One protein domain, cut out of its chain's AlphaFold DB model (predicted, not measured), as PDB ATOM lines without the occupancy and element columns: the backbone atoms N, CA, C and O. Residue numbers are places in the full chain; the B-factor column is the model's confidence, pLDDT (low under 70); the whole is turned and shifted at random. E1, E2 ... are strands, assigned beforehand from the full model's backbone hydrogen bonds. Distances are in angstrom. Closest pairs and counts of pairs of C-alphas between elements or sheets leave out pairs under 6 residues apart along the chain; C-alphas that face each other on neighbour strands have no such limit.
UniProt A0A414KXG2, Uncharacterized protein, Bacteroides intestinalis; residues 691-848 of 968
ATOM      1  N   ALA A 691       7.596   6.859  26.350       89.19
ATOM      2  CA  ALA A 691       8.233   6.126  25.256       89.19
ATOM      3  C   ALA A 691       8.774   4.771  25.732       89.19
ATOM      4  O   ALA A 691       8.996   4.585  26.930       89.19
ATOM      5  N   ASP A 692       8.999   3.856  24.786       91.94
ATOM      6  CA  ASP A 692       9.607   2.544  25.030       91.94
ATOM      7  C   ASP A 692      10.957   2.667  25.738       91.94
ATOM      8  O   ASP A 692      11.753   3.573  25.469       91.94
ATOM      9  N   LEU A 693      11.220   1.736  26.655       92.88
ATOM     10  CA  LEU A 693      12.373   1.798  27.544       92.88
ATOM     11  C   LEU A 693      13.222   0.540  27.457       92.88
ATOM     12  O   LEU A 693      12.748  -0.582  27.630       92.88
ATOM     13  N   ASN A 694      14.525   0.751  27.299       94.94
ATOM     14  CA  ASN A 694      15.510  -0.308  27.420       94.94
ATOM     15  C   ASN A 694      16.046  -0.371  28.856       94.94
ATOM     16  O   ASN A 694      16.349   0.659  29.457       94.94
ATOM     17  N   LEU A 695      16.210  -1.572  29.408       95.50
ATOM     18  CA  LEU A 695      16.707  -1.790  30.770       95.50
ATOM     19  C   LEU A 695      18.095  -2.441  30.753       95.50
ATOM     20  O   LEU A 695      18.283  -3.496  30.144       95.50
ATOM     21  N   GLN A 696      19.049  -1.811  31.440       95.50
ATOM     22  CA  GLN A 696      20.371  -2.359  31.779       95.50
ATOM     23  C   GLN A 696      20.668  -2.259  33.287       95.50
ATOM     24  O   GLN A 696      21.804  -2.455  33.716       95.50
ATOM     25  N   ALA A 697      19.656  -1.928  34.085       96.06
ATOM     26  CA  ALA A 697      19.729  -1.772  35.528       96.06
ATOM     27  C   ALA A 697      18.466  -2.342  36.187       96.06
ATOM     28  O   ALA A 697      17.413  -2.453  35.557       96.06
ATOM     29  N   ASP A 698      18.568  -2.677  37.475       96.00
ATOM     30  CA  ASP A 698      17.418  -3.098  38.279       96.00
ATOM     31  C   ASP A 698      16.324  -2.018  38.299       96.00
ATOM     32  O   ASP A 698      16.613  -0.821  38.333       96.00
ATOM     33  N   LEU A 699      15.064  -2.453  38.325       96.19
ATOM     34  CA  LEU A 699      13.883  -1.596  38.356       96.19
ATOM     35  C   LEU A 699      13.033  -1.935  39.583       96.19
ATOM     36  O   LEU A 699      12.616  -3.076  39.755       96.19
ATOM     37  N   ASN A 700      12.751  -0.949  40.427       95.31
ATOM     38  CA  ASN A 700      12.036  -1.110  41.688       95.31
ATOM     39  C   ASN A 700      10.709  -0.344  41.688       95.31
ATOM     40  O   ASN A 700      10.665   0.882  41.727       95.31
ATOM     41  N   VAL A 701       9.602  -1.071  41.658       94.75
ATOM     42  CA  VAL A 701       8.248  -0.522  41.594       94.75
ATOM     43  C   VAL A 701       7.781  -0.194  43.016       94.75
ATOM     44  O   VAL A 701       7.240  -1.050  43.718       94.75
ATOM     45  N   LYS A 702       8.020   1.041  43.476       92.75
ATOM     46  CA  LYS A 702       7.626   1.508  44.820       92.75
ATOM     47  C   LYS A 702       6.154   1.915  44.898       92.75
ATOM     48  O   LYS A 702       5.585   1.914  45.986       92.75
ATOM     49  N   ALA A 703       5.550   2.261  43.765       90.81
ATOM     50  CA  ALA A 703       4.132   2.567  43.638       90.81
ATOM     51  C   ALA A 703       3.543   1.871  42.410       90.81
ATOM     52  O   ALA A 703       4.231   1.686  41.404       90.81
ATOM     53  N   THR A 704       2.266   1.503  42.491       90.19
ATOM     54  CA  THR A 704       1.525   0.909  41.380       90.19
ATOM     55  C   THR A 704       1.623   1.817  40.164       90.19
ATOM     56  O   THR A 704       1.231   2.981  40.216       90.19
ATOM     57  N   THR A 705       2.202   1.278  39.095       90.88
ATOM     58  CA  THR A 705       2.574   2.017  37.894       90.88
ATOM     59  C   THR A 705       1.906   1.374  36.692       90.88
ATOM     60  O   THR A 705       2.100   0.187  36.428       90.88
ATOM     61  N   GLU A 706       1.128   2.164  35.958       90.31
ATOM     62  CA  GLU A 706       0.434   1.730  34.751       90.31
ATOM     63  C   GLU A 706       0.951   2.508  33.538       90.31
ATOM     64  O   GLU A 706       0.678   3.693  33.376       90.31
ATOM     65  N   VAL A 707       1.723   1.816  32.702       90.44
ATOM     66  CA  VAL A 707       2.336   2.289  31.453       90.44
ATOM     67  C   VAL A 707       2.027   1.281  30.338       90.44
ATOM     68  O   VAL A 707       2.898   0.745  29.657       90.44
ATOM     69  N   ASN A 708       0.740   0.972  30.181       85.81
ATOM     70  CA  ASN A 708       0.211  -0.092  29.317       85.81
ATOM     71  C   ASN A 708       0.384   0.138  27.797       85.81
ATOM     72  O   ASN A 708      -0.027  -0.711  27.009       85.81
ATOM     73  N   THR A 709       1.004   1.248  27.388       87.44
ATOM     74  CA  THR A 709       1.410   1.555  26.003       87.44
ATOM     75  C   THR A 709       2.921   1.470  25.784       87.44
ATOM     76  O   THR A 709       3.391   1.851  24.721       87.44
ATOM     77  N   ILE A 710       3.682   1.072  26.807       92.00
ATOM     78  CA  ILE A 710       5.143   1.124  26.807       92.00
ATOM     79  C   ILE A 710       5.709  -0.290  26.784       92.00
ATOM     80  O   ILE A 710       5.370  -1.127  27.631       92.00
ATOM     81  N   THR A 711       6.597  -0.540  25.830       93.06
ATOM     82  CA  THR A 711       7.398  -1.760  25.765       93.06
ATOM     83  C   THR A 711       8.647  -1.604  26.625       93.06
ATOM     84  O   THR A 711       9.385  -0.622  26.518       93.06
ATOM     85  N   PHE A 712       8.902  -2.599  27.474       94.75
ATOM     86  CA  PHE A 712      10.174  -2.737  28.172       94.75
ATOM     87  C   PHE A 712      11.043  -3.782  27.492       94.75
ATOM     88  O   PHE A 712      10.685  -4.959  27.462       94.75
ATOM     89  N   THR A 713      12.226  -3.372  27.047       96.00
ATOM     90  CA  THR A 713      13.217  -4.269  26.450       96.00
ATOM     91  C   THR A 713      14.428  -4.396  27.371       96.00
ATOM     92  O   THR A 713      15.200  -3.463  27.576       96.00
ATOM     93  N   VAL A 714      14.633  -5.572  27.950       96.38
ATOM     94  CA  VAL A 714      15.789  -5.857  28.803       96.38
ATOM     95  C   VAL A 714      16.996  -6.151  27.915       96.38
ATOM     96  O   VAL A 714      17.061  -7.191  27.259       96.38
ATOM     97  N   THR A 715      17.946  -5.216  27.885       94.38
ATOM     98  CA  THR A 715      19.157  -5.258  27.041       94.38
ATOM     99  C   THR A 715      20.439  -5.498  27.842       94.38
ATOM    100  O   THR A 715      21.475  -5.805  27.260       94.38
ATOM    101  N   GLY A 716      20.373  -5.415  29.173       93.06
ATOM    102  CA  GLY A 716      21.426  -5.809  30.110       93.06
ATOM    103  C   GLY A 716      20.839  -6.585  31.287       93.06
ATOM    104  O   GLY A 716      19.625  -6.645  31.448       93.06
ATOM    105  N   ALA A 717      21.684  -7.224  32.099       93.44
ATOM    106  CA  ALA A 717      21.197  -7.991  33.246       93.44
ATOM    107  C   ALA A 717      20.396  -7.082  34.194       93.44
ATOM    108  O   ALA A 717      20.883  -6.027  34.598       93.44
ATOM    109  N   SER A 718      19.150  -7.441  34.505       95.88
ATOM    110  CA  SER A 718      18.248  -6.560  35.264       95.88
ATOM    111  C   SER A 718      17.203  -7.343  36.052       95.88
ATOM    112  O   SER A 718      16.690  -8.366  35.590       95.88
ATOM    113  N   THR A 719      16.856  -6.836  37.234       96.38
ATOM    114  CA  THR A 719      15.804  -7.377  38.102       96.38
ATOM    115  C   THR A 719      14.653  -6.389  38.256       96.38
ATOM    116  O   THR A 719      14.859  -5.276  38.734       96.38
ATOM    117  N   ILE A 720      13.431  -6.811  37.933       96.62
ATOM    118  CA  ILE A 720      12.191  -6.090  38.233       96.62
ATOM    119  C   ILE A 720      11.711  -6.511  39.627       96.62
ATOM    120  O   ILE A 720      11.395  -7.678  39.869       96.62
ATOM    121  N   LYS A 721      11.661  -5.554  40.548       94.81
ATOM    122  CA  LYS A 721      11.210  -5.682  41.941       94.81
ATOM    123  C   LYS A 721       9.942  -4.855  42.123       94.81
ATOM    124  O   LYS A 721       9.751  -3.871  41.416       94.81
ATOM    125  N   ALA A 722       9.102  -5.208  43.088       91.50
ATOM    126  CA  ALA A 722       7.999  -4.350  43.509       91.50
ATOM    127  C   ALA A 722       7.873  -4.358  45.030       91.50
ATOM    128  O   ALA A 722       8.120  -5.383  45.670       91.50
ATOM    129  N   ALA A 723       7.483  -3.218  45.596       88.50
ATOM    130  CA  ALA A 723       7.029  -3.151  46.976       88.50
ATOM    131  C   ALA A 723       5.741  -3.974  47.154       88.50
ATOM    132  O   ALA A 723       5.014  -4.246  46.196       88.50
ATOM    133  N   GLU A 724       5.456  -4.371  48.393       85.31
ATOM    134  CA  GLU A 724       4.288  -5.193  48.710       85.31
ATOM    135  C   GLU A 724       2.991  -4.550  48.182       85.31
ATOM    136  O   GLU A 724       2.761  -3.345  48.331       85.31
ATOM    137  N   ASN A 725       2.149  -5.364  47.541       82.12
ATOM    138  CA  ASN A 725       0.888  -4.955  46.913       82.12
ATOM    139  C   ASN A 725       1.008  -3.912  45.784       82.12
ATOM    140  O   ASN A 725      -0.011  -3.370  45.361       82.12
ATOM    141  N   GLN A 726       2.209  -3.635  45.267       90.62
ATOM    142  CA  GLN A 726       2.387  -2.771  44.100       90.62
ATOM    143  C   GLN A 726       2.493  -3.585  42.813       90.62
ATOM    144  O   GLN A 726       3.016  -4.701  42.795       90.62
ATOM    145  N   THR A 727       1.984  -3.015  41.722       91.25
ATOM    146  CA  THR A 727       1.952  -3.677  40.414       91.25
ATOM    147  C   THR A 727       2.593  -2.817  39.334       91.25
ATOM    148  O   THR A 727       2.503  -1.590  39.375       91.25
ATOM    149  N   LEU A 728       3.250  -3.465  38.374       93.81
ATOM    150  CA  LEU A 728       3.751  -2.835  37.156       93.81
ATOM    151  C   LEU A 728       2.936  -3.333  35.972       93.81
ATOM    152  O   LEU A 728       2.998  -4.517  35.659       93.81
ATOM    153  N   THR A 729       2.211  -2.437  35.313       91.56
ATOM    154  CA  THR A 729       1.432  -2.758  34.113       91.56
ATOM    155  C   THR A 729       2.091  -2.149  32.883       91.56
ATOM    156  O   THR A 729       2.272  -0.935  32.844       91.56
ATOM    157  N   ILE A 730       2.464  -2.970  31.899       92.19
ATOM    158  CA  ILE A 730       3.271  -2.594  30.715       92.19
ATOM    159  C   ILE A 730       2.666  -3.187  29.446       92.19
ATOM    160  O   ILE A 730       1.966  -4.188  29.541       92.19
ATOM    161  N   GLN A 731       2.939  -2.626  28.267       89.06
ATOM    162  CA  GLN A 731       2.413  -3.189  27.016       89.06
ATOM    163  C   GLN A 731       3.037  -4.548  26.698       89.06
ATOM    164  O   GLN A 731       2.336  -5.495  26.351       89.06
ATOM    165  N   LYS A 732       4.367  -4.623  26.785       91.38
ATOM    166  CA  LYS A 732       5.147  -5.790  26.380       91.38
ATOM    167  C   LYS A 732       6.443  -5.865  27.173       91.38
ATOM    168  O   LYS A 732       7.048  -4.837  27.480       91.38
ATOM    169  N   LEU A 733       6.875  -7.086  27.480       93.75
ATOM    170  CA  LEU A 733       8.203  -7.364  28.024       93.75
ATOM    171  C   LEU A 733       9.034  -8.133  26.999       93.75
ATOM    172  O   LEU A 733       8.681  -9.245  26.615       93.75
ATOM    173  N   GLU A 734      10.170  -7.578  26.607       95.62
ATOM    174  CA  GLU A 734      11.133  -8.235  25.734       95.62
ATOM    175  C   GLU A 734      12.441  -8.495  26.481       95.62
ATOM    176  O   GLU A 734      12.949  -7.633  27.194       95.62
ATOM    177  N   VAL A 735      13.024  -9.677  26.299       96.94
ATOM    178  CA  VAL A 735      14.345 -10.018  26.841       96.94
ATOM    179  C   VAL A 735      15.289 -10.283  25.683       96.94
ATOM    180  O   VAL A 735      15.103 -11.250  24.941       96.94
ATOM    181  N   ALA A 736      16.304  -9.434  25.526       95.88
ATOM    182  CA  ALA A 736      17.253  -9.531  24.427       95.88
ATOM    183  C   ALA A 736      18.110 -10.810  24.500       95.88
ATOM    184  O   ALA A 736      18.308 -11.422  25.553       95.88
ATOM    185  N   LYS A 737      18.649 -11.221  23.349       95.38
ATOM    186  CA  LYS A 737      19.494 -12.415  23.236       95.38
ATOM    187  C   LYS A 737      20.754 -12.289  24.098       95.38
ATOM    188  O   LYS A 737      21.427 -11.265  24.063       95.38
ATOM    189  N   GLY A 738      21.089 -13.351  24.833       94.31
ATOM    190  CA  GLY A 738      22.268 -13.396  25.713       94.31
ATOM    191  C   GLY A 738      22.129 -12.611  27.023       94.31
ATOM    192  O   GLY A 738      23.085 -12.551  27.791       94.31
ATOM    193  N   VAL A 739      20.956 -12.031  27.294       96.75
ATOM    194  CA  VAL A 739      20.675 -11.230  28.491       96.75
ATOM    195  C   VAL A 739      19.821 -12.019  29.482       96.75
ATOM    196  O   VAL A 739      18.975 -12.816  29.076       96.75
ATOM    197  N   THR A 740      20.020 -11.774  30.780       96.31
ATOM    198  CA  THR A 740      19.198 -12.341  31.858       96.31
ATOM    199  C   THR A 740      18.312 -11.272  32.491       96.31
ATOM    200  O   THR A 740      18.809 -10.330  33.107       96.31
ATOM    201  N   ALA A 741      16.999 -11.454  32.398       97.19
ATOM    202  CA  ALA A 741      15.995 -10.677  33.114       97.19
ATOM    203  C   ALA A 741      15.458 -11.483  34.303       97.19
ATOM    204  O   ALA A 741      15.211 -12.683  34.181       97.19
ATOM    205  N   THR A 742      15.238 -10.842  35.450       97.12
ATOM    206  CA  THR A 742      14.628 -11.481  36.627       97.12
ATOM    207  C   THR A 742      13.406 -10.700  37.097       97.12
ATOM    208  O   THR A 742      13.478  -9.492  37.270       97.12
ATOM    209  N   ILE A 743      12.295 -11.378  37.371       96.31
ATOM    210  CA  ILE A 743      11.171 -10.832  38.142       96.31
ATOM    211  C   ILE A 743      11.327 -11.352  39.572       96.31
ATOM    212  O   ILE A 743      11.370 -12.566  39.797       96.31
ATOM    213  N   ALA A 744      11.480 -10.451  40.540       95.19
ATOM    214  CA  ALA A 744      11.730 -10.806  41.933       95.19
ATOM    215  C   ALA A 744      10.496 -11.424  42.611       95.19
ATOM    216  O   ALA A 744       9.355 -11.187  42.212       95.19
ATOM    217  N   ALA A 745      10.725 -12.198  43.674       91.38
ATOM    218  CA  ALA A 745       9.641 -12.717  44.502       91.38
ATOM    219  C   ALA A 745       8.819 -11.562  45.096       91.38
ATOM    220  O   ALA A 745       9.377 -10.548  45.509       91.38
ATOM    221  N   GLY A 746       7.492 -11.710  45.108       86.25
ATOM    222  CA  GLY A 746       6.563 -10.659  45.540       86.25
ATOM    223  C   GLY A 746       6.280  -9.567  44.498       86.25
ATOM    224  O   GLY A 746       5.300  -8.845  44.656       86.25
ATOM    225  N   ALA A 747       7.056  -9.469  43.409       92.44
ATOM    226  CA  ALA A 747       6.767  -8.524  42.331       92.44
ATOM    227  C   ALA A 747       5.602  -9.007  41.457       92.44
ATOM    228  O   ALA A 747       5.547 -10.186  41.104       92.44
ATOM    229  N   LYS A 748       4.690  -8.103  41.074       91.50
ATOM    230  CA  LYS A 748       3.576  -8.393  40.157       91.50
ATOM    231  C   LYS A 748       3.695  -7.549  38.888       91.50
ATOM    232  O   LYS A 748       3.503  -6.336  38.929       91.50
ATOM    233  N   VAL A 749       3.995  -8.210  37.770       91.62
ATOM    234  CA  VAL A 749       4.052  -7.627  36.425       91.62
ATOM    235  C   VAL A 749       2.805  -8.055  35.651       91.62
ATOM    236  O   VAL A 749       2.494  -9.244  35.540       91.62
ATOM    237  N   ILE A 750       2.076  -7.070  35.141       88.69
ATOM    238  CA  ILE A 750       0.853  -7.233  34.366       88.69
ATOM    239  C   ILE A 750       1.142  -6.789  32.933       88.69
ATOM    240  O   ILE A 750       1.629  -5.685  32.708       88.69
ATOM    241  N   VAL A 751       0.818  -7.633  31.962       86.19
ATOM    242  CA  VAL A 751       0.955  -7.312  30.541       86.19
ATOM    243  C   VAL A 751      -0.418  -7.450  29.876       86.19
ATOM    244  O   VAL A 751      -0.881  -8.574  29.654       86.19
ATOM    245  N   PRO A 752      -1.148  -6.341  29.643       76.44
ATOM    246  CA  PRO A 752      -2.447  -6.359  28.985       76.44
ATOM    247  C   PRO A 752      -2.293  -6.805  27.541       76.44
ATOM    248  O   PRO A 752      -1.682  -6.103  26.746       76.44
ATOM    249  N   ASN A 753      -2.874  -7.950  27.178       66.69
ATOM    250  CA  ASN A 753      -2.897  -8.320  25.771       66.69
ATOM    251  C   ASN A 753      -3.991  -7.525  25.042       66.69
ATOM    252  O   ASN A 753      -5.160  -7.560  25.450       66.69
ATOM    253  N   GLN A 754      -3.647  -6.797  23.978       63.44
ATOM    254  CA  GLN A 754      -4.627  -6.021  23.220       63.44
ATOM    255  C   GLN A 754      -5.328  -6.896  22.169       63.44
ATOM    256  O   GLN A 754      -6.481  -6.608  21.829       63.44
ATOM    257  N   SER A 755      -4.717  -8.004  21.723       65.06
ATOM    258  CA  SER A 755      -5.269  -8.920  20.707       65.06
ATOM    259  C   SER A 755      -4.898 -10.396  20.945       65.06
ATOM    260  O   SER A 755      -4.068 -10.707  21.782       65.06
ATOM    261  N   MET A 756      -5.504 -11.344  20.214       60.19
ATOM    262  CA  MET A 756      -5.140 -12.772  20.332       60.19
ATOM    263  C   MET A 756      -3.785 -13.128  19.695       60.19
ATOM    264  O   MET A 756      -3.260 -14.206  19.959       60.19
ATOM    265  N   SER A 757      -3.251 -12.265  18.828       64.25
ATOM    266  CA  SER A 757      -2.029 -12.508  18.046       64.25
ATOM    267  C   SER A 757      -0.799 -11.768  18.574       64.25
ATOM    268  O   SER A 757       0.286 -11.940  18.031       64.25
ATOM    269  N   GLU A 758      -0.959 -10.906  19.576       72.56
ATOM    270  CA  GLU A 758       0.134 -10.111  20.133       72.56
ATOM    271  C   GLU A 758       0.884 -10.901  21.212       72.56
ATOM    272  O   GLU A 758       0.283 -11.549  22.072       72.56
ATOM    273  N   VAL A 759       2.214 -10.846  21.134       81.00
ATOM    274  CA  VAL A 759       3.140 -11.491  22.066       81.00
ATOM    275  C   VAL A 759       3.356 -10.560  23.248       81.00
ATOM    276  O   VAL A 759       4.013  -9.530  23.117       81.00
ATOM    277  N   ALA A 760       2.821 -10.936  24.405       83.38
ATOM    278  CA  ALA A 760       2.928 -10.144  25.623       83.38
ATOM    279  C   ALA A 760       4.345 -10.217  26.222       83.38
ATOM    280  O   ALA A 760       4.865  -9.235  26.755       83.38
ATOM    281  N   VAL A 761       4.991 -11.382  26.118       90.06
ATOM    282  CA  VAL A 761       6.359 -11.588  26.605       90.06
ATOM    283  C   VAL A 761       7.181 -12.316  25.552       90.06
ATOM    284  O   VAL A 761       6.866 -13.452  25.211       90.06
ATOM    285  N   ASP A 762       8.232 -11.667  25.057       93.44
ATOM    286  CA  ASP A 762       9.147 -12.200  24.039       93.44
ATOM    287  C   ASP A 762      10.529 -12.444  24.666       93.44
ATOM    288  O   ASP A 762      11.250 -11.509  25.030       93.44
ATOM    289  N   VAL A 763      10.896 -13.713  24.837       95.25
ATOM    290  CA  VAL A 763      12.130 -14.139  25.503       95.25
ATOM    291  C   VAL A 763      13.121 -14.670  24.471       95.25
ATOM    292  O   VAL A 763      13.038 -15.819  24.039       95.25
ATOM    293  N   LYS A 764      14.127 -13.854  24.132       96.19
ATOM    294  CA  LYS A 764      15.264 -14.245  23.272       96.19
ATOM    295  C   LYS A 764      16.514 -14.624  24.076       96.19
ATOM    296  O   LYS A 764      17.452 -15.192  23.516       96.19
ATOM    297  N   GLY A 765      16.550 -14.276  25.364       95.69
ATOM    298  CA  GLY A 765      17.623 -14.573  26.320       95.69
ATOM    299  C   GLY A 765      17.171 -15.507  27.446       95.69
ATOM    300  O   GLY A 765      16.634 -16.580  27.194       95.69
ATOM    301  N   THR A 766      17.398 -15.111  28.699       96.56
ATOM    302  CA  THR A 766      16.935 -15.839  29.892       96.56
ATOM    303  C   THR A 766      15.977 -14.978  30.706       96.56
ATOM    304  O   THR A 766      16.342 -13.884  31.126       96.56
ATOM    305  N   LEU A 767      14.775 -15.478  30.987       96.75
ATOM    306  CA  LEU A 767      13.829 -14.860  31.917       96.75
ATOM    307  C   LEU A 767      13.677 -15.744  33.161       96.75
ATOM    308  O   LEU A 767      13.288 -16.904  33.061       96.75
ATOM    309  N   ILE A 768      13.954 -15.200  34.345       96.50
ATOM    310  CA  ILE A 768      13.740 -15.866  35.635       96.50
ATOM    311  C   ILE A 768      12.531 -15.222  36.316       96.50
ATOM    312  O   ILE A 768      12.623 -14.109  36.827       96.50
ATOM    313  N   ASN A 769      11.399 -15.918  36.364       94.88
ATOM    314  CA  ASN A 769      10.202 -15.441  37.051       94.88
ATOM    315  C   ASN A 769      10.101 -16.030  38.464       94.88
ATOM    316  O   ASN A 769       9.722 -17.188  38.618       94.88
ATOM    317  N   ASN A 770      10.393 -15.241  39.501       95.00
ATOM    318  CA  ASN A 770      10.117 -15.600  40.901       95.00
ATOM    319  C   ASN A 770       8.840 -14.932  41.447       95.00
ATOM    320  O   ASN A 770       8.416 -15.250  42.555       95.00
ATOM    321  N   GLY A 771       8.265 -13.981  40.707       91.56
ATOM    322  CA  GLY A 771       7.102 -13.188  41.106       91.56
ATOM    323  C   GLY A 771       5.809 -13.653  40.438       91.56
ATOM    324  O   GLY A 771       5.602 -14.837  40.197       91.56
ATOM    325  N   THR A 772       4.918 -12.711  40.144       89.50
ATOM    326  CA  THR A 772       3.688 -12.939  39.379       89.50
ATOM    327  C   THR A 772       3.794 -12.240  38.032       89.50
ATOM    328  O   THR A 772       3.974 -11.025  37.981       89.50
ATOM    329  N   LEU A 773       3.641 -12.998  36.952       88.69
ATOM    330  CA  LEU A 773       3.573 -12.516  35.579       88.69
ATOM    331  C   LEU A 773       2.183 -12.851  35.026       88.69
ATOM    332  O   LEU A 773       1.830 -14.023  34.907       88.69
ATOM    333  N   SER A 774       1.359 -11.848  34.739       82.00
ATOM    334  CA  SER A 774      -0.076 -12.059  34.477       82.00
ATOM    335  C   SER A 774      -0.644 -11.097  33.434       82.00
ATOM    336  O   SER A 774       0.008 -10.132  33.047       82.00
ATOM    337  N   THR A 775      -1.878 -11.344  32.995       71.88
ATOM    338  CA  THR A 775      -2.722 -10.362  32.292       71.88
ATOM    339  C   THR A 775      -3.623  -9.637  33.295       71.88
ATOM    340  O   THR A 775      -3.788 -10.132  34.413       71.88
ATOM    341  N   PRO A 776      -4.264  -8.514  32.922       65.44
ATOM    342  CA  PRO A 776      -5.292  -7.888  33.745       65.44
ATOM    343  C   PRO A 776      -6.382  -8.881  34.153       65.44
ATOM    344  O   PRO A 776      -6.750  -9.777  33.387       65.44
ATOM    345  N   GLU A 777      -6.888  -8.706  35.369       57.91
ATOM    346  CA  GLU A 777      -7.982  -9.498  35.918       57.91
ATOM    347  C   GLU A 777      -9.288  -9.047  35.251       57.91
ATOM    348  O   GLU A 777      -9.685  -7.885  35.347       57.91
ATOM    349  N   VAL A 778      -9.929  -9.942  34.494       52.72
ATOM    350  CA  VAL A 778     -11.162  -9.611  33.774       52.72
ATOM    351  C   VAL A 778     -12.326  -9.657  34.760       52.72
ATOM    352  O   VAL A 778     -12.679 -10.719  35.271       52.72
ATOM    353  N   ALA A 779     -12.940  -8.506  35.034       44.75
ATOM    354  CA  ALA A 779     -14.169  -8.447  35.813       44.75
ATOM    355  C   ALA A 779     -15.338  -9.016  34.983       44.75
ATOM    356  O   ALA A 779     -15.849  -8.349  34.087       44.75
ATOM    357  N   ALA A 780     -15.768 -10.234  35.329       45.22
ATOM    358  CA  ALA A 780     -16.898 -10.983  34.766       45.22
ATOM    359  C   ALA A 780     -16.738 -11.496  33.318       45.22
ATOM    360  O   ALA A 780     -16.020 -10.941  32.498       45.22
ATOM    361  N   ALA A 781     -17.417 -12.614  33.034       46.22
ATOM    362  CA  ALA A 781     -17.320 -13.418  31.818       46.22
ATOM    363  C   ALA A 781     -17.440 -12.596  30.519       46.22
ATOM    364  O   ALA A 781     -18.539 -12.254  30.085       46.22
ATOM    365  N   VAL A 782     -16.302 -12.332  29.876       46.41
ATOM    366  CA  VAL A 782     -16.236 -11.807  28.506       46.41
ATOM    367  C   VAL A 782     -16.066 -12.994  27.563       46.41
ATOM    368  O   VAL A 782     -15.242 -13.874  27.804       46.41
ATOM    369  N   THR A 783     -16.856 -13.031  26.493       46.69
ATOM    370  CA  THR A 783     -16.857 -14.095  25.474       46.69
ATOM    371  C   THR A 783     -15.591 -14.136  24.611       46.69
ATOM    372  O   THR A 783     -15.345 -15.154  23.972       46.69
ATOM    373  N   ASP A 784     -14.760 -13.088  24.663       52.03
ATOM    374  CA  ASP A 784     -13.499 -12.956  23.923       52.03
ATOM    375  C   ASP A 784     -12.311 -12.883  24.897       52.03
ATOM    376  O   ASP A 784     -11.729 -11.824  25.145       52.03
ATOM    377  N   VAL A 785     -11.963 -14.010  25.519       52.28
ATOM    378  CA  VAL A 785     -10.784 -14.081  26.396       52.28
ATOM    379  C   VAL A 785      -9.529 -14.036  25.520       52.28
ATOM    380  O   VAL A 785      -9.234 -14.973  24.782       52.28
ATOM    381  N   LYS A 786      -8.790 -12.925  25.583       60.03
ATOM    382  CA  LYS A 786      -7.536 -12.726  24.842       60.03
ATOM    383  C   LYS A 786      -6.445 -13.640  25.413       60.03
ATOM    384  O   LYS A 786      -6.275 -13.707  26.629       60.03
ATOM    385  N   ALA A 787      -5.710 -14.340  24.548       61.53
ATOM    386  CA  ALA A 787      -4.671 -15.275  24.978       61.53
ATOM    387  C   ALA A 787      -3.519 -14.544  25.685       61.53
ATOM    388  O   ALA A 787      -3.119 -13.481  25.234       61.53
ATOM    389  N   PHE A 788      -2.937 -15.087  26.759       72.50
ATOM    390  CA  PHE A 788      -1.663 -14.568  27.282       72.50
ATOM    391  C   PHE A 788      -0.512 -15.257  26.556       72.50
ATOM    392  O   PHE A 788      -0.197 -16.401  26.883       72.50
ATOM    393  N   ALA A 789       0.047 -14.597  25.539       79.00
ATOM    394  CA  ALA A 789       1.077 -15.172  24.687       79.00
ATOM    395  C   ALA A 789       2.481 -14.899  25.243       79.00
ATOM    396  O   ALA A 789       2.913 -13.746  25.324       79.00
ATOM    397  N   ILE A 790       3.186 -15.970  25.606       85.88
ATOM    398  CA  ILE A 790       4.619 -15.941  25.913       85.88
ATOM    399  C   ILE A 790       5.335 -16.694  24.800       85.88
ATOM    400  O   ILE A 790       5.027 -17.861  24.558       85.88
ATOM    401  N   GLU A 791       6.300 -16.043  24.162       89.75
ATOM    402  CA  GLU A 791       7.171 -16.664  23.173       89.75
ATOM    403  C   GLU A 791       8.584 -16.807  23.726       89.75
ATOM    404  O   GLU A 791       9.185 -15.851  24.214       89.75
ATOM    405  N   ILE A 792       9.119 -18.022  23.650       91.69
ATOM    406  CA  ILE A 792      10.505 -18.325  24.008       91.69
ATOM    407  C   ILE A 792      11.210 -18.740  22.723       91.69
ATOM    408  O   ILE A 792      10.822 -19.727  22.097       91.69
ATOM    409  N   ALA A 793      12.223 -17.983  22.309       92.19
ATOM    410  CA  ALA A 793      13.003 -18.291  21.115       92.19
ATOM    411  C   ALA A 793      13.862 -19.558  21.305       92.19
ATOM    412  O   ALA A 793      14.170 -19.955  22.428       92.19
ATOM    413  N   SER A 794      14.299 -20.181  20.206       89.62
ATOM    414  CA  SER A 794      15.254 -21.303  20.265       89.62
ATOM    415  C   SER A 794      16.555 -20.897  20.968       89.62
ATOM    416  O   SER A 794      17.054 -19.780  20.785       89.62
ATOM    417  N   GLY A 795      17.069 -21.779  21.832       89.38
ATOM    418  CA  GLY A 795      18.198 -21.508  22.726       89.38
ATOM    419  C   GLY A 795      17.925 -20.532  23.884       89.38
ATOM    420  O   GLY A 795      18.807 -20.340  24.724       89.38
ATOM    421  N   ALA A 796      16.739 -19.917  23.969       95.06
ATOM    422  CA  ALA A 796      16.333 -19.070  25.094       95.06
ATOM    423  C   ALA A 796      15.769 -19.914  26.253       95.06
ATOM    424  O   ALA A 796      15.430 -21.086  26.080       95.06
ATOM    425  N   THR A 797      15.685 -19.339  27.456       94.31
ATOM    426  CA  THR A 797      15.216 -20.053  28.658       94.31
ATOM    427  C   THR A 797      14.245 -19.216  29.484       94.31
ATOM    428  O   THR A 797      14.555 -18.088  29.860       94.31
ATOM    429  N   LEU A 798      13.098 -19.793  29.847       93.44
ATOM    430  CA  LEU A 798      12.230 -19.287  30.912       93.44
ATOM    431  C   LEU A 798      12.334 -20.206  32.130       93.44
ATOM    432  O   LEU A 798      11.943 -21.370  32.066       93.44
ATOM    433  N   THR A 799      12.815 -19.681  33.254       94.94
ATOM    434  CA  THR A 799      12.770 -20.362  34.552       94.94
ATOM    435  C   THR A 799      11.643 -19.771  35.389       94.94
ATOM    436  O   THR A 799      11.760 -18.659  35.901       94.94
ATOM    437  N   ASN A 800      10.558 -20.519  35.564       92.31
ATOM    438  CA  ASN A 800       9.428 -20.131  36.395       92.31
ATOM    439  C   ASN A 800       9.500 -20.789  37.782       92.31
ATOM    440  O   ASN A 800       9.423 -22.008  37.929       92.31
ATOM    441  N   LYS A 801       9.614 -19.952  38.813       93.06
ATOM    442  CA  LYS A 801       9.519 -20.298  40.242       93.06
ATOM    443  C   LYS A 801       8.374 -19.560  40.944       93.06
ATOM    444  O   LYS A 801       8.149 -19.771  42.129       93.06
ATOM    445  N   GLY A 802       7.697 -18.666  40.228       89.81
ATOM    446  CA  GLY A 802       6.567 -17.885  40.705       89.81
ATOM    447  C   GLY A 802       5.264 -18.302  40.026       89.81
ATOM    448  O   GLY A 802       5.051 -19.477  39.726       89.81
ATOM    449  N   THR A 803       4.388 -17.333  39.779       88.12
ATOM    450  CA  THR A 803       3.091 -17.534  39.122       88.12
ATOM    451  C   THR A 803       3.091 -16.937  37.719       88.12
ATOM    452  O   THR A 803       3.490 -15.788  37.536       88.12
ATOM    453  N   ILE A 804       2.611 -17.705  36.739       86.88
ATOM    454  CA  ILE A 804       2.275 -17.237  35.391       86.88
ATOM    455  C   ILE A 804       0.759 -17.377  35.191       86.88
ATOM    456  O   ILE A 804       0.204 -18.465  35.373       86.88
ATOM    457  N   GLY A 805       0.090 -16.285  34.818       78.00
ATOM    458  CA  GLY A 805      -1.370 -16.212  34.680       78.00
ATOM    459  C   GLY A 805      -2.095 -15.927  36.005       78.00
ATOM    460  O   GLY A 805      -1.547 -15.275  36.890       78.00
ATOM    461  N   GLY A 806      -3.342 -16.397  36.131       70.50
ATOM    462  CA  GLY A 806      -4.164 -16.299  37.347       70.50
ATOM    463  C   GLY A 806      -5.412 -17.189  37.268       70.50
ATOM    464  O   GLY A 806      -5.738 -17.673  36.187       70.50
ATOM    465  N   GLU A 807      -6.121 -17.398  38.387       63.31
ATOM    466  CA  GLU A 807      -7.281 -18.316  38.488       63.31
ATOM    467  C   GLU A 807      -8.391 -18.031  37.459       63.31
ATOM    468  O   GLU A 807      -9.038 -18.949  36.959       63.31
ATOM    469  N   GLN A 808      -8.576 -16.756  37.106       58.97
ATOM    470  CA  GLN A 808      -9.568 -16.282  36.134       58.97
ATOM    471  C   GLN A 808      -9.047 -16.306  34.679       58.97
ATOM    472  O   GLN A 808      -9.835 -16.193  33.740       58.97
ATOM    473  N   ASN A 809      -7.733 -16.464  34.458       58.78
ATOM    474  CA  ASN A 809      -7.135 -16.514  33.122       58.78
ATOM    475  C   ASN A 809      -7.016 -17.972  32.651       58.78
ATOM    476  O   ASN A 809      -6.060 -18.686  32.956       58.78
ATOM    477  N   THR A 810      -8.013 -18.419  31.888       54.28
ATOM    478  CA  THR A 810      -8.122 -19.811  31.431       54.28
ATOM    479  C   THR A 810      -7.421 -20.095  30.093       54.28
ATOM    480  O   THR A 810      -7.369 -21.259  29.691       54.28
ATOM    481  N   GLN A 811      -6.842 -19.086  29.420       59.69
ATOM    482  CA  GLN A 811      -6.354 -19.179  28.029       59.69
ATOM    483  C   GLN A 811      -4.911 -18.657  27.833       59.69
ATOM    484  O   GLN A 811      -4.622 -17.927  26.887       59.69
ATOM    485  N   ALA A 812      -3.974 -19.017  28.714       60.97
ATOM    486  CA  ALA A 812      -2.549 -18.769  28.468       60.97
ATOM    487  C   ALA A 812      -2.023 -19.670  27.334       60.97
ATOM    488  O   ALA A 812      -2.189 -20.887  27.389       60.97
ATOM    489  N   LYS A 813      -1.366 -19.087  26.323       71.88
ATOM    490  CA  LYS A 813      -0.681 -19.834  25.258       71.88
ATOM    491  C   LYS A 813       0.816 -19.563  25.365       71.88
ATOM    492  O   LYS A 813       1.253 -18.432  25.194       71.88
ATOM    493  N   ILE A 814       1.606 -20.596  25.636       75.06
ATOM    494  CA  ILE A 814       3.058 -20.468  25.777       75.06
ATOM    495  C   ILE A 814       3.713 -21.181  24.597       75.06
ATOM    496  O   ILE A 814       3.830 -22.402  24.584       75.06
ATOM    497  N   THR A 815       4.160 -20.421  23.606       79.38
ATOM    498  CA  THR A 815       4.916 -20.967  22.479       79.38
ATOM    499  C   THR A 815       6.388 -21.042  22.876       79.38
ATOM    500  O   THR A 815       7.054 -20.022  23.057       79.38
ATOM    501  N   VAL A 816       6.907 -22.257  23.056       79.19
ATOM    502  CA  VAL A 816       8.267 -22.487  23.559       79.19
ATOM    503  C   VAL A 816       9.105 -23.123  22.469       79.19
ATOM    504  O   VAL A 816       9.148 -24.336  22.378       79.19
ATOM    505  N   ASN A 817       9.843 -22.328  21.702       82.25
ATOM    506  CA  ASN A 817      10.820 -22.864  20.753       82.25
ATOM    507  C   ASN A 817      12.180 -23.185  21.413       82.25
ATOM    508  O   ASN A 817      13.079 -23.665  20.733       82.25
ATOM    509  N   GLY A 818      12.354 -22.868  22.704       86.38
ATOM    510  CA  GLY A 818      13.574 -23.083  23.495       86.38
ATOM    511  C   GLY A 818      13.319 -23.908  24.762       86.38
ATOM    512  O   GLY A 818      12.707 -24.975  24.707       86.38
ATOM    513  N   ASN A 819      13.763 -23.412  25.922       89.69
ATOM    514  CA  ASN A 819      13.719 -24.140  27.196       89.69
ATOM    515  C   ASN A 819      12.703 -23.546  28.189       89.69
ATOM    516  O   ASN A 819      12.728 -22.344  28.471       89.69
ATOM    517  N   LEU A 820      11.865 -24.395  28.795       90.06
ATOM    518  CA  LEU A 820      10.964 -24.022  29.893       90.06
ATOM    519  C   LEU A 820      11.255 -24.847  31.158       90.06
ATOM    520  O   LEU A 820      10.909 -26.024  31.242       90.06
ATOM    521  N   ASP A 821      11.829 -24.217  32.183       91.00
ATOM    522  CA  ASP A 821      11.971 -24.806  33.520       91.00
ATOM    523  C   ASP A 821      10.865 -24.281  34.443       91.00
ATOM    524  O   ASP A 821      10.965 -23.176  34.970       91.00
ATOM    525  N   ASN A 822       9.810 -25.071  34.655       88.00
ATOM    526  CA  ASN A 822       8.725 -24.748  35.584       88.00
ATOM    527  C   ASN A 822       8.824 -25.529  36.908       88.00
ATOM    528  O   ASN A 822       7.829 -25.647  37.610       88.00
ATOM    529  N   GLY A 823       9.985 -26.083  37.276       82.88
ATOM    530  CA  GLY A 823      10.103 -27.076  38.355       82.88
ATOM    531  C   GLY A 823       9.467 -26.697  39.702       82.88
ATOM    532  O   GLY A 823       8.946 -27.562  40.400       82.88
ATOM    533  N   ASN A 824       9.486 -25.407  40.052       84.44
ATOM    534  CA  ASN A 824       8.981 -24.886  41.329       84.44
ATOM    535  C   ASN A 824       7.894 -23.807  41.157       84.44
ATOM    536  O   ASN A 824       7.572 -23.118  42.121       84.44
ATOM    537  N   GLY A 825       7.384 -23.609  39.940       86.75
ATOM    538  CA  GLY A 825       6.432 -22.548  39.611       86.75
ATOM    539  C   GLY A 825       5.006 -23.050  39.391       86.75
ATOM    540  O   GLY A 825       4.758 -24.249  39.226       86.75
ATOM    541  N   THR A 826       4.068 -22.103  39.352       87.38
ATOM    542  CA  THR A 826       2.660 -22.331  39.011       87.38
ATOM    543  C   THR A 826       2.317 -21.667  37.682       87.38
ATOM    544  O   THR A 826       2.561 -20.474  37.503       87.38
ATOM    545  N   ILE A 827       1.712 -22.421  36.765       84.88
ATOM    546  CA  ILE A 827       1.145 -21.907  35.511       84.88
ATOM    547  C   ILE A 827      -0.367 -22.183  35.508       84.88
ATOM    548  O   ILE A 827      -0.809 -23.325  35.689       84.88
ATOM    549  N   TYR A 828      -1.172 -21.134  35.330       78.19
ATOM    550  CA  TYR A 828      -2.636 -21.213  35.235       78.19
ATOM    551  C   TYR A 828      -3.108 -21.309  33.767       78.19
ATOM    552  O   TYR A 828      -2.395 -20.904  32.850       78.19
ATOM    553  N   GLY A 829      -4.307 -21.864  33.538       69.50
ATOM    554  CA  GLY A 829      -4.951 -21.945  32.213       69.50
ATOM    555  C   GLY A 829      -4.606 -23.175  31.352       69.50
ATOM    556  O   GLY A 829      -3.855 -24.059  31.765       69.50
ATOM    557  N   ALA A 830      -5.217 -23.256  30.162       66.88
ATOM    558  CA  ALA A 830      -5.007 -24.312  29.166       66.88
ATOM    559  C   ALA A 830      -3.746 -24.059  28.329       66.88
ATOM    560  O   ALA A 830      -3.800 -23.296  27.375       66.88
ATOM    561  N   ASN A 831      -2.638 -24.726  28.664       70.06
ATOM    562  CA  ASN A 831      -1.349 -24.485  28.018       70.06
ATOM    563  C   ASN A 831      -1.080 -25.502  26.896       70.06
ATOM    564  O   ASN A 831      -1.287 -26.703  27.064       70.06
ATOM    565  N   THR A 832      -0.570 -25.031  25.764       74.44
ATOM    566  CA  THR A 832       0.014 -25.864  24.702       74.44
ATOM    567  C   THR A 832       1.423 -25.361  24.459       74.44
ATOM    568  O   THR A 832       1.605 -24.148  24.391       74.44
ATOM    569  N   ILE A 833       2.389 -26.280  24.401       80.25
ATOM    570  CA  ILE A 833       3.810 -25.974  24.242       80.25
ATOM    571  C   ILE A 833       4.247 -26.432  22.850       80.25
ATOM    572  O   ILE A 833       4.284 -27.632  22.581       80.25
ATOM    573  N   ASP A 834       4.604 -25.478  21.996       80.50
ATOM    574  CA  ASP A 834       4.974 -25.736  20.602       80.50
ATOM    575  C   ASP A 834       6.495 -25.667  20.402       80.50
ATOM    576  O   ASP A 834       7.069 -24.615  20.653       80.50
ATOM    577  N   ASN A 835       7.105 -26.741  19.883       81.50
ATOM    578  CA  ASN A 835       8.520 -26.872  19.485       81.50
ATOM    579  C   ASN A 835       9.567 -26.749  20.608       81.50
ATOM    580  O   ASN A 835      10.651 -26.210  20.388       81.50
ATOM    581  N   ALA A 836       9.283 -27.280  21.797       84.25
ATOM    582  CA  ALA A 836      10.207 -27.163  22.928       84.25
ATOM    583  C   ALA A 836      11.489 -27.995  22.760       84.25
ATOM    584  O   ALA A 836      11.447 -29.135  22.293       84.25
ATOM    585  N   GLU A 837      12.607 -27.438  23.231       86.69
ATOM    586  CA  GLU A 837      13.914 -28.100  23.366       86.69
ATOM    587  C   GLU A 837      14.060 -28.772  24.748       86.69
ATOM    588  O   GLU A 837      14.697 -29.818  24.871       86.69
ATOM    589  N   TYR A 838      13.427 -28.205  25.785       86.88
ATOM    590  CA  TYR A 838      13.459 -28.698  27.168       86.88
ATOM    591  C   TYR A 838      12.185 -28.332  27.936       86.88
ATOM    592  O   TYR A 838      11.674 -27.214  27.806       86.88
ATOM    593  N   TYR A 839      11.723 -29.227  28.817       87.19
ATOM    594  CA  TYR A 839      10.617 -28.951  29.730       87.19
ATOM    595  C   TYR A 839      10.803 -29.605  31.104       87.19
ATOM    596  O   TYR A 839      10.882 -30.826  31.213       87.19
ATOM    597  N   LYS A 840      10.732 -28.807  32.174       86.81
ATOM    598  CA  LYS A 840      10.631 -29.316  33.551       86.81
ATOM    599  C   LYS A 840       9.276 -28.998  34.165       86.81
ATOM    600  O   LYS A 840       8.864 -27.841  34.220       86.81
ATOM    601  N   LYS A 841       8.602 -30.026  34.678       82.00
ATOM    602  CA  LYS A 841       7.265 -29.924  35.277       82.00
ATOM    603  C   LYS A 841       7.285 -29.294  36.679       82.00
ATOM    604  O   LYS A 841       8.086 -29.699  37.517       82.00
ATOM    605  N   GLY A 842       6.313 -28.420  36.943       81.19
ATOM    606  CA  GLY A 842       5.879 -27.984  38.283       81.19
ATOM    607  C   GLY A 842       4.353 -28.008  38.412       81.19
ATOM    608  O   GLY A 842       3.704 -28.895  37.850       81.19
ATOM    609  N   THR A 843       3.756 -27.035  39.103       82.31
ATOM    610  CA  THR A 843       2.291 -26.938  39.235       82.31
ATOM    611  C   THR A 843       1.692 -26.339  37.963       82.31
ATOM    612  O   THR A 843       1.968 -25.196  37.605       82.31
ATOM    613  N   VAL A 844       0.853 -27.098  37.260       76.25
ATOM    614  CA  VAL A 844       0.141 -26.626  36.063       76.25
ATOM    615  C   VAL A 844      -1.320 -27.050  36.164       76.25
ATOM    616  O   VAL A 844      -1.604 -28.228  36.356       76.25
ATOM    617  N   HIS A 845      -2.249 -26.098  36.042       73.56
ATOM    618  CA  HIS A 845      -3.680 -26.354  36.276       73.56
ATOM    619  C   HIS A 845      -4.359 -27.150  35.153       73.56
ATOM    620  O   HIS A 845      -5.319 -27.877  35.401       73.56
ATOM    621  N   LYS A 846      -3.850 -27.058  33.922       73.75
ATOM    622  CA  LYS A 846      -4.239 -27.927  32.810       73.75
ATOM    623  C   LYS A 846      -2.984 -28.360  32.062       73.75
ATOM    624  O   LYS A 846      -2.251 -27.526  31.535       73.75
ATOM    625  N   PHE A 847      -2.734 -29.666  32.103       67.75
ATOM    626  CA  PHE A 847      -1.499 -30.288  31.640       67.75
ATOM    627  C   PHE A 847      -1.171 -29.958  30.173       67.75
ATOM    628  O   PHE A 847      -2.081 -30.013  29.341       67.75
ATOM    629  N   PRO A 848       0.099 -29.639  29.845       67.62
ATOM    630  CA  PRO A 848       0.477 -29.271  28.494       67.62
ATOM    631  C   PRO A 848       0.612 -30.503  27.601       67.62
ATOM    632  O   PRO A 848       1.290 -31.473  27.945       67.62
TER     633      PRO A 848
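This is residues 691 to 848 of the 968 residues of an uncharacterized protein of Bacteroides intestinalis (UniProt A0A414KXG2). The chain is wound in stacked, three-sided turns, a solenoid with E1 and E2 at one end and E16 and E17 at the other. One side is the row E2, E4, E6, E9, E12, E14 and E16; the bent strands E3, E5 and E15, with E1, E7, E8, E10, E11, E13 and E17, make the other two sides, and residues 778 to 784 stick out as a loop. The printed part has 158 residues, with no named helix and seventeen named strands, E1 to E17 in order along the chain, class all strand. The row is a parallel sheet in the order E2 E4 E6 E9 E12 E14 E16, the branched sheet of eight strands is parallel in its pairs, and E15 and E17 form a parallel sheet of two. The whole is compact, with a radius of gyration of the C-alphas of 14.2 A and spans of 38 by 35 by 27 A.

The branched, twisted sheet includes E5, residues 727 to 735, with three neighbours: E3, residues 705 to 714, lies on one side, and E7, residues 748 to 750, and E8, residues 761 to 763, lie on the other side. E7 is beside residues 727 to 729 of E5 and E8 beside residues 732 to 735; E5 bends by 89 degrees at residue 731. E3 bends by 100 degrees at residue 709. N 707 and O 729 of E3 and E5 are 2.8 A apart, within hydrogen-bond range, as are N 750 and O 728 of E7 and E5 at 2.8 A, and N 735 and O 762 of E5 and E8 at 2.8 A. The edge strands are E1, residues 693 to 695, beside E3 with N 695 to O 713 at 2.8 A; E10, residues 772 to 774, beside E7 with N 749 to O 772 at 2.8 A; and E13, residues 812 to 816, beside E11, residues 788 to 792, with N 792 to O 815 at 2.9 A. E11 is also the parallel neighbour of E8, with N 763 to O 791 at 2.8 A. The sheet of E2, residues 699 to 701, E4, 718 to 722, E6, 740 to 743, E9, 766 to 769, E12, 797 to 800, E14, 819 to 821, and E16, 838 to 840, has E2 and E16 as edge strands; N 743 and O 768 of E6 and E9 are 2.8 A apart. It stands face to face with the branched sheet, 9.0 A centre to centre. E15, residues 826 to 834, which bends by 98 degrees at residue 829, and E17, residues 843 to 848, are neighbours, with N 827 to O 843 at 2.9 A. Their sheet also faces the branched sheet, at 9.8 A, and the three sheets form a stack of sheets, face to face in turn. The closest C-alphas of E13 and E15, Thr 815 and Asp 834, are 5.1 A apart. Residues 803 to 804 pair in parallel with 772 to 773 of E10 and with 826 to 827 of E15.

E1 begins at C-alpha 693 (12.373, 1.798, 27.544). E5 is 19.4 A long, E15 18.9 A, E3 17.9 A, E4 13.3 A, E11 13.1 A and E13 12.4 A. C-alpha 766, the first of E9, is at (16.935, -15.839, 29.892). E17, 11.1 A long, ends at C-alpha 848 (0.477, -29.271, 28.494).

The printed part has no cut. The two C-alphas farthest apart are those of Gly 738 and Ala 780, 40.3 A. The links E10 to E11, residues 775 to 787, and E12 to E13 are long; E7 to E8 is short but not tight. The mean pLDDT of the printed part is 83.7; residues 753 to 757, 776 to 787, 807 to 812, 829 to 830 and 847 to 848 are under 70.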